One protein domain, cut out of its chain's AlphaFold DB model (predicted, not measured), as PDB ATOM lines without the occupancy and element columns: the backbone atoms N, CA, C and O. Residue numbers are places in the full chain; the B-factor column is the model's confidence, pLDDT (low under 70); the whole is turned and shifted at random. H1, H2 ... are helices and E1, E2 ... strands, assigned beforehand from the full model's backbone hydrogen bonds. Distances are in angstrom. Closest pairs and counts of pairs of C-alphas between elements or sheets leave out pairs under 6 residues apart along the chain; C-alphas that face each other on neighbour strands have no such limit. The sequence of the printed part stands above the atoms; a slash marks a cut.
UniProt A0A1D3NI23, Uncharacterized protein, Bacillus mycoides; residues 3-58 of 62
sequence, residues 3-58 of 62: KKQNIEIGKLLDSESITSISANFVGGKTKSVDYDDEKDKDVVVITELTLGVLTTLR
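Overview. This is residues 3 to 58 of the 62 residues of an uncharacterized protein of Bacillus mycoides (UniProt A0A1D3NI23). A short helix, H1, comes first and sits at the open end of one long, narrow hairpin of two strands, E1 and E2, which makes the length of the whole. The hairpin is well paired from end to end but not straight, for both strands bend along the way, and residues 3 to 8, of which 4 to 8 belong to H1, stick out from it. The printed part has 56 residues with one named helix and two named strands, in the order H1, E1, E2; the sheet has the order E1 - E2 and is antiparallel, and the class is mixed, helices and strands. The whole is extended, with a radius of gyration of the C-alphas of 19.8 A, and its outline is a rod that spans 59 by 23 by 16 A.

Arrangement. H1, residues 4 to 13, has every O i to N i+4 pair within hydrogen-bond range. A tight link of 4 residues joins it to E1, residues 18 to 36. The closest C-alphas of H1 and E1 are those of Leu 12 and Ile 18, 7.6 A apart. A second tight link of 4 residues joins E1 to E2, residues 41 to 58. E1 and E2 form a hairpin of antiparallel neighbours, with 175 degrees between their N-to-C directions. C-alphas 36 and 41 face each other at 5.5 A near the link, and C-alphas 18 and 58 face each other at 5.8 A at the other end. N 43 and O 34 are within hydrogen-bond range at 2.7 A, and so are N 22 and O 56 at 3.0 A. E1 bends by 58 degrees at residue 28, and E2 bends by 66 degrees at residue 52. H1 and E2 are apart.

Along the chain. H1 begins at C-alpha 4, at (33.706, 27.699, 135.914), and measures 14.6 A from first to last C-alpha. E1, Ile 18 to Asp 36, is the longest strand by residues, with 19, and measures 48.2 A; its C-alpha 36 is at (35.455, 69.948, 119.454). E2, Lys 41 to Arg 58, measures 45.9 A and ends at C-alpha 58, at (15.424, 35.353, 135.052).

Size, cuts and confidence. The two C-alphas farthest apart are those of Glu 16 and Asp 40, at 59.0 A. The first and last printed C-alphas, of Lys 3 and Arg 58, are 21.3 A apart. The printed part has no cut, and neither link is long. The mean pLDDT of the printed part is 80.3, with residues 4 to 8, residue 10 and residue 15 under 70; the mean of H1 is 69.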
ATOM      1  N   LYS A   3      35.103  27.076 131.309       71.38
ATOM      2  CA  LYS A   3      35.278  28.071 132.374       71.38
ATOM      3  C   LYS A   3      34.257  27.773 133.482       71.38
ATOM      4  O   LYS A   3      33.139  27.384 133.159       71.38
ATOM      5  N   LYS A   4      34.610  27.958 134.764       65.69
ATOM      6  CA  LYS A   4      33.706  27.699 135.914       65.69
ATOM      7  C   LYS A   4      32.304  28.298 135.716       65.69
ATOM      8  O   LYS A   4      31.317  27.634 136.000       65.69
ATOM      9  N   GLN A   5      32.241  29.490 135.126       63.28
ATOM     10  CA  GLN A   5      31.005  30.203 134.785       63.28
ATOM     11  C   GLN A   5      30.070  29.397 133.864       63.28
ATOM     12  O   GLN A   5      28.860  29.414 134.047       63.28
ATOM     13  N   ASN A   6      30.610  28.630 132.911       65.38
ATOM     14  CA  ASN A   6      29.799  27.806 132.009       65.38
ATOM     15  C   ASN A   6      29.166  26.610 132.738       65.38
ATOM     16  O   ASN A   6      28.103  26.150 132.339       65.38
ATOM     17  N   ILE A   7      29.817  26.105 133.793       65.69
ATOM     18  CA  ILE A   7      29.300  24.993 134.605       65.69
ATOM     19  C   ILE A   7      28.129  25.478 135.470       65.69
ATOM     20  O   ILE A   7      27.144  24.762 135.615       65.69
ATOM     21  N   GLU A   8      28.215  26.692 136.018       69.25
ATOM     22  CA  GLU A   8      27.124  27.311 136.785       69.25
ATOM     23  C   GLU A   8      25.924  27.658 135.901       69.25
ATOM     24  O   GLU A   8      24.797  27.335 136.264       69.25
ATOM     25  N   ILE A   9      26.157  28.215 134.705       71.94
ATOM     26  CA  ILE A   9      25.084  28.480 133.735       71.94
ATOM     27  C   ILE A   9      24.394  27.181 133.306       71.94
ATOM     28  O   ILE A   9      23.172  27.153 133.242       71.94
ATOM     29  N   GLY A  10      25.146  26.104 133.046       69.31
ATOM     30  CA  GLY A  10      24.559  24.808 132.687       69.31
ATOM     31  C   GLY A  10      23.604  24.289 133.763       69.31
ATOM     32  O   GLY A  10      22.464  23.964 133.466       69.31
ATOM     33  N   LYS A  11      24.021  24.336 135.034       73.19
ATOM     34  CA  LYS A  11      23.168  23.930 136.163       73.19
ATOM     35  C   LYS A  11      21.917  24.797 136.326       73.19
ATOM     36  O   LYS A  11      20.889  24.271 136.731       73.19
ATOM     37  N   LEU A  12      22.008  26.098 136.040       70.56
ATOM     38  CA  LEU A  12      20.864  27.020 136.071       70.56
ATOM     39  C   LEU A  12      19.901  26.805 134.897       70.56
ATOM     40  O   LEU A  12      18.709  27.031 135.044       70.56
ATOM     41  N   LEU A  13      20.405  26.393 133.730       73.69
ATOM     42  CA  LEU A  13      19.577  26.031 132.574       73.69
ATOM     43  C   LEU A  13      18.869  24.687 132.766       73.69
ATOM     44  O   LEU A  13      17.760  24.515 132.271       73.69
ATOM     45  N   ASP A  14      19.507  23.765 133.485       72.19
ATOM     46  CA  ASP A  14      18.951  22.451 133.810       72.19
ATOM     47  C   ASP A  14      17.987  22.494 135.011       72.19
ATOM     48  O   ASP A  14      17.328  21.495 135.300       72.19
ATOM     49  N   SER A  15      17.897  23.620 135.731       69.44
ATOM     50  CA  SER A  15      16.936  23.776 136.820       69.44
ATOM     51  C   SER A  15      15.595  24.286 136.288       69.44
ATOM     52  O   SER A  15      15.531  25.200 135.468       69.44
ATOM     53  N   GLU A  16      14.487  23.753 136.807       72.62
ATOM     54  CA  GLU A  16      13.130  24.255 136.517       72.62
ATOM     55  C   GLU A  16      12.865  25.652 137.137       72.62
ATOM     56  O   GLU A  16      11.729  26.102 137.232       72.62
ATOM     57  N   SER A  17      13.916  26.359 137.570       76.88
ATOM     58  CA  SER A  17      13.856  27.640 138.286       76.88
ATOM     59  C   SER A  17      13.798  28.856 137.356       76.88
ATOM     60  O   SER A  17      13.658  29.985 137.832       76.88
ATOM     61  N   ILE A  18      13.954  28.663 136.042       83.12
ATOM     62  CA  ILE A  18      13.872  29.753 135.063       83.12
ATOM     63  C   ILE A  18      12.417  30.178 134.908       83.12
ATOM     64  O   ILE A  18      11.589  29.459 134.357       83.12
ATOM     65  N   THR A  19      12.124  31.403 135.326       85.31
ATOM     66  CA  THR A  19      10.783  31.985 135.238       85.31
ATOM     67  C   THR A  19      10.556  32.730 133.929       85.31
ATOM     68  O   THR A  19       9.422  32.860 133.474       85.31
ATOM     69  N   SER A  20      11.621  33.240 133.300       83.44
ATOM     70  CA  SER A  20      11.517  33.981 132.042       83.44
ATOM     71  C   SER A  20      12.829  33.984 131.263       83.44
ATOM     72  O   SER A  20      13.907  34.177 131.823       83.44
ATOM     73  N   ILE A  21      12.710  33.907 129.935       85.62
ATOM     74  CA  ILE A  21      13.808  34.087 128.980       85.62
ATOM     75  C   ILE A  21      13.436  35.231 128.039       85.62
ATOM     76  O   ILE A  21      12.351  35.226 127.460       85.62
ATOM     77  N   SER A  22      14.328  36.204 127.867       87.69
ATOM     78  CA  SER A  22      14.198  37.217 126.818       87.69
ATOM     79  C   SER A  22      15.446  37.254 125.947       87.69
ATOM     80  O   SER A  22      16.568  37.134 126.435       87.69
ATOM     81  N   ALA A  23      15.246  37.408 124.641       86.06
ATOM     82  CA  ALA A  23      16.319  37.529 123.667       86.06
ATOM     83  C   ALA A  23      16.108  38.809 122.862       86.06
ATOM     84  O   ALA A  23      15.026  39.035 122.326       86.06
ATOM     85  N   ASN A  24      17.141  39.645 122.788       85.12
ATOM     86  CA  ASN A  24      17.107  40.888 122.030       85.12
ATOM     87  C   ASN A  24      18.277  40.927 121.054       85.12
ATOM     88  O   ASN A  24      19.413  40.622 121.429       85.12
ATOM     89  N   PHE A  25      18.005  41.331 119.814       83.50
ATOM     90  CA  PHE A  25      19.069  41.682 118.883       83.50
ATOM     91  C   PHE A  25      19.783  42.924 119.408       83.50
ATOM     92  O   PHE A  25      19.151  43.934 119.717       83.50
ATOM     93  N   VAL A  26      21.100  42.828 119.522       83.94
ATOM     94  CA  VAL A  26      21.976  43.922 119.937       83.94
ATOM     95  C   VAL A  26      23.018  44.170 118.858       83.94
ATOM     96  O   VAL A  26      23.324  43.289 118.056       83.94
ATOM     97  N   GLY A  27      23.561  45.380 118.836       79.00
ATOM     98  CA  GLY A  27      24.531  45.810 117.836       79.00
ATOM     99  C   GLY A  27      23.955  46.825 116.855       79.00
ATOM    100  O   GLY A  27      22.845  47.326 117.030       79.00
ATOM    101  N   GLY A  28      24.737  47.154 115.830       83.50
ATOM    102  CA  GLY A  28      24.408  48.199 114.862       83.50
ATOM    103  C   GLY A  28      25.362  49.386 114.955       83.50
ATOM    104  O   GLY A  28      26.432  49.290 115.546       83.50
ATOM    105  N   LYS A  29      24.995  50.508 114.333       81.69
ATOM    106  CA  LYS A  29      25.823  51.719 114.336       81.69
ATOM    107  C   LYS A  29      25.196  52.756 115.249       81.69
ATOM    108  O   LYS A  29      24.052  53.146 115.026       81.69
ATOM    109  N   THR A  30      25.944  53.224 116.238       78.88
ATOM    110  CA  THR A  30      25.588  54.443 116.960       78.88
ATOM    111  C   THR A  30      26.360  55.605 116.353       78.88
ATOM    112  O   THR A  30      27.539  55.490 116.014       78.88
ATOM    113  N   LYS A  31      25.665  56.723 116.157       83.56
ATOM    114  CA  LYS A  31      26.252  57.978 115.694       83.56
ATOM    115  C   LYS A  31      26.051  58.997 116.805       83.56
ATOM    116  O   LYS A  31      24.904  59.316 117.112       83.56
ATOM    117  N   SER A  32      27.136  59.482 117.393       83.00
ATOM    118  CA  SER A  32      27.113  60.665 118.252       83.00
ATOM    119  C   SER A  32      27.734  61.843 117.510       83.00
ATOM    120  O   SER A  32      28.540  61.676 116.587       83.00
ATOM    121  N   VAL A  33      27.281  63.038 117.867       85.81
ATOM    122  CA  VAL A  33      27.859  64.296 117.410       85.81
ATOM    123  C   VAL A  33      28.321  65.005 118.666       85.81
ATOM    124  O   VAL A  33      27.492  65.325 119.514       85.81
ATOM    125  N   ASP A  34      29.628  65.188 118.772       85.50
ATOM    126  CA  ASP A  34      30.271  65.922 119.852       85.50
ATOM    127  C   ASP A  34      30.930  67.168 119.256       85.50
ATOM    128  O   ASP A  34      31.388  67.145 118.113       85.50
ATOM    129  N   TYR A  35      30.973  68.261 120.006       85.25
ATOM    130  CA  TYR A  35      31.626  69.493 119.570       85.25
ATOM    131  C   TYR A  35      33.086  69.512 120.044       85.25
ATOM    132  O   TYR A  35      33.352  69.272 121.220       85.25
ATOM    133  N   ASP A  36      34.032  69.764 119.136       85.25
ATOM    134  CA  ASP A  36      35.455  69.948 119.454       85.25
ATOM    135  C   ASP A  36      35.747  71.451 119.549       85.25
ATOM    136  O   ASP A  36      35.957  72.113 118.529       85.25
ATOM    137  N   ASP A  37      35.751  71.974 120.780       86.06
ATOM    138  CA  ASP A  37      35.995  73.392 121.082       86.06
ATOM    139  C   ASP A  37      37.378  73.876 120.607       86.06
ATOM    140  O   ASP A  37      37.533  75.032 120.220       86.06
ATOM    141  N   GLU A  38      38.401  73.011 120.604       88.56
ATOM    142  CA  GLU A  38      39.759  73.386 120.181       88.56
ATOM    143  C   GLU A  38      39.852  73.582 118.664       88.56
ATOM    144  O   GLU A  38      40.681  74.355 118.176       88.56
ATOM    145  N   LYS A  39      39.025  72.852 117.911       85.19
ATOM    146  CA  LYS A  39      38.995  72.889 116.442       85.19
ATOM    147  C   LYS A  39      37.779  73.615 115.872       85.19
ATOM    148  O   LYS A  39      37.645  73.621 114.648       85.19
ATOM    149  N   ASP A  40      36.942  74.191 116.736       90.62
ATOM    150  CA  ASP A  40      35.732  74.958 116.413       90.62
ATOM    151  C   ASP A  40      34.831  74.238 115.395       90.62
ATOM    152  O   ASP A  40      34.470  74.774 114.344       90.62
ATOM    153  N   LYS A  41      34.559  72.947 115.638       88.88
ATOM    154  CA  LYS A  41      33.793  72.118 114.697       88.88
ATOM    155  C   LYS A  41      33.097  70.928 115.343       88.88
ATOM    156  O   LYS A  41      33.577  70.352 116.316       88.88
ATOM    157  N   ASP A  42      32.042  70.470 114.677       87.69
ATOM    158  CA  ASP A  42      31.389  69.204 114.996       87.69
ATOM    159  C   ASP A  42      32.277  68.007 114.626       87.69
ATOM    160  O   ASP A  42      32.791  67.883 113.506       87.69
ATOM    161  N   VAL A  43      32.404  67.071 115.561       87.19
ATOM    162  CA  VAL A  43      33.027  65.767 115.376       87.19
ATOM    163  C   VAL A  43      31.947  64.699 115.417       87.19
ATOM    164  O   VAL A  43      31.228  64.511 116.396       87.19
ATOM    165  N   VAL A  44      31.843  63.960 114.320       85.06
ATOM    166  CA  VAL A  44      30.939  62.820 114.218       85.06
ATOM    167  C   VAL A  44      31.697  61.563 114.617       85.06
ATOM    168  O   VAL A  44      32.624  61.153 113.917       85.06
ATOM    169  N   VAL A  45      31.267  60.915 115.697       82.81
ATOM    170  CA  VAL A  45      31.804  59.621 116.117       82.81
ATOM    171  C   VAL A  45      30.817  58.531 115.720       82.81
ATOM    172  O   VAL A  45      29.650  58.534 116.114       82.81
ATOM    173  N   ILE A  46      31.287  57.590 114.901       81.12
ATOM    174  CA  ILE A  46      30.529  56.399 114.516       81.12
ATOM    175  C   ILE A  46      31.134  55.225 115.268       81.12
ATOM    176  O   ILE A  46      32.281  54.859 115.023       81.12
ATOM    177  N   THR A  47      30.357  54.628 116.167       80.44
ATOM    178  CA  THR A  47      30.745  53.384 116.832       80.44
ATOM    179  C   THR A  47      29.933  52.244 116.240       80.44
ATOM    180  O   THR A  47      28.702  52.243 116.280       80.44
ATOM    181  N   GLU A  48      30.627  51.272 115.654       78.38
ATOM    182  CA  GLU A  48      30.013  50.028 115.202       78.38
ATOM    183  C   GLU A  48      30.041  49.016 116.345       78.38
ATOM    184  O   GLU A  48      31.099  48.622 116.832       78.38
ATOM    185  N   LEU A  49      28.859  48.604 116.785       76.31
ATOM    186  CA  LEU A  49      28.679  47.533 117.748       76.31
ATOM    187  C   LEU A  49      28.464  46.229 116.983       76.31
ATOM    188  O   LEU A  49      27.572  46.137 116.133       76.31
ATOM    189  N   THR A  50      29.259  45.210 117.312       79.06
ATOM    190  CA  THR A  50      29.112  43.864 116.752       79.06
ATOM    191  C   THR A  50      27.679  43.376 116.932       79.06
ATOM    192  O   THR A  50      27.153  43.365 118.047       79.06
ATOM    193  N   LEU A  51      27.051  42.973 115.826       83.06
ATOM    194  CA  LEU A  51      25.724  42.367 115.849       83.06
ATOM    195  C   LEU A  51      25.762  41.065 116.650       83.06
ATOM    196  O   LEU A  51      26.610  40.202 116.422       83.06
ATOM    197  N   GLY A  52      24.829  40.926 117.581       84.50
ATOM    198  CA  GLY A  52      24.726  39.774 118.458       84.50
ATOM    199  C   GLY A  52      23.324  39.613 119.026       84.50
ATOM    200  O   GLY A  52      22.408  40.383 118.732       84.50
ATOM    201  N   VAL A  53      23.160  38.590 119.856       82.44
ATOM    202  CA  VAL A  53      21.924  38.342 120.600       82.44
ATOM    203  C   VAL A  53      22.258  38.399 122.079       82.44
ATOM    204  O   VAL A  53      23.118  37.661 122.557       82.44
ATOM    205  N   LEU A  54      21.584  39.291 122.799       83.69
ATOM    206  CA  LEU A  54      21.631  39.334 124.251       83.69
ATOM    207  C   LEU A  54      20.486  38.482 124.792       83.69
ATOM    208  O   LEU A  54      19.319  38.860 124.666       83.69
ATOM    209  N   THR A  55      20.831  37.359 125.415       84.56
ATOM    210  CA  THR A  55      19.873  36.509 126.125       84.56
ATOM    211  C   THR A  55      19.914  36.845 127.607       84.56
ATOM    212  O   THR A  55      20.961  36.745 128.241       84.56
ATOM    213  N   THR A  56      18.775  37.245 128.167       86.62
ATOM    214  CA  THR A  56      18.603  37.462 129.606       86.62
ATOM    215  C   THR A  56      17.757  36.336 130.178       86.62
ATOM    216  O   THR A  56      16.648  36.082 129.707       86.62
ATOM    217  N   LEU A  57      18.281  35.677 131.208       84.50
ATOM    218  CA  LEU A  57      17.592  34.635 131.963       84.50
ATOM    219  C   LEU A  57      17.182  35.216 133.318       84.50
ATOM    220  O   LEU A  57      18.006  35.832 133.994       84.50
ATOM    221  N   ARG A  58      15.920  35.036 133.708       83.75
ATOM    222  CA  ARG A  58      15.424  35.353 135.052       83.75
ATOM    223  C   ARG A  58      15.029  34.062 135.745       83.75
ATOM    224  O   ARG A  58      14.398  33.205 135.133       83.75
TER     225      ARG A  58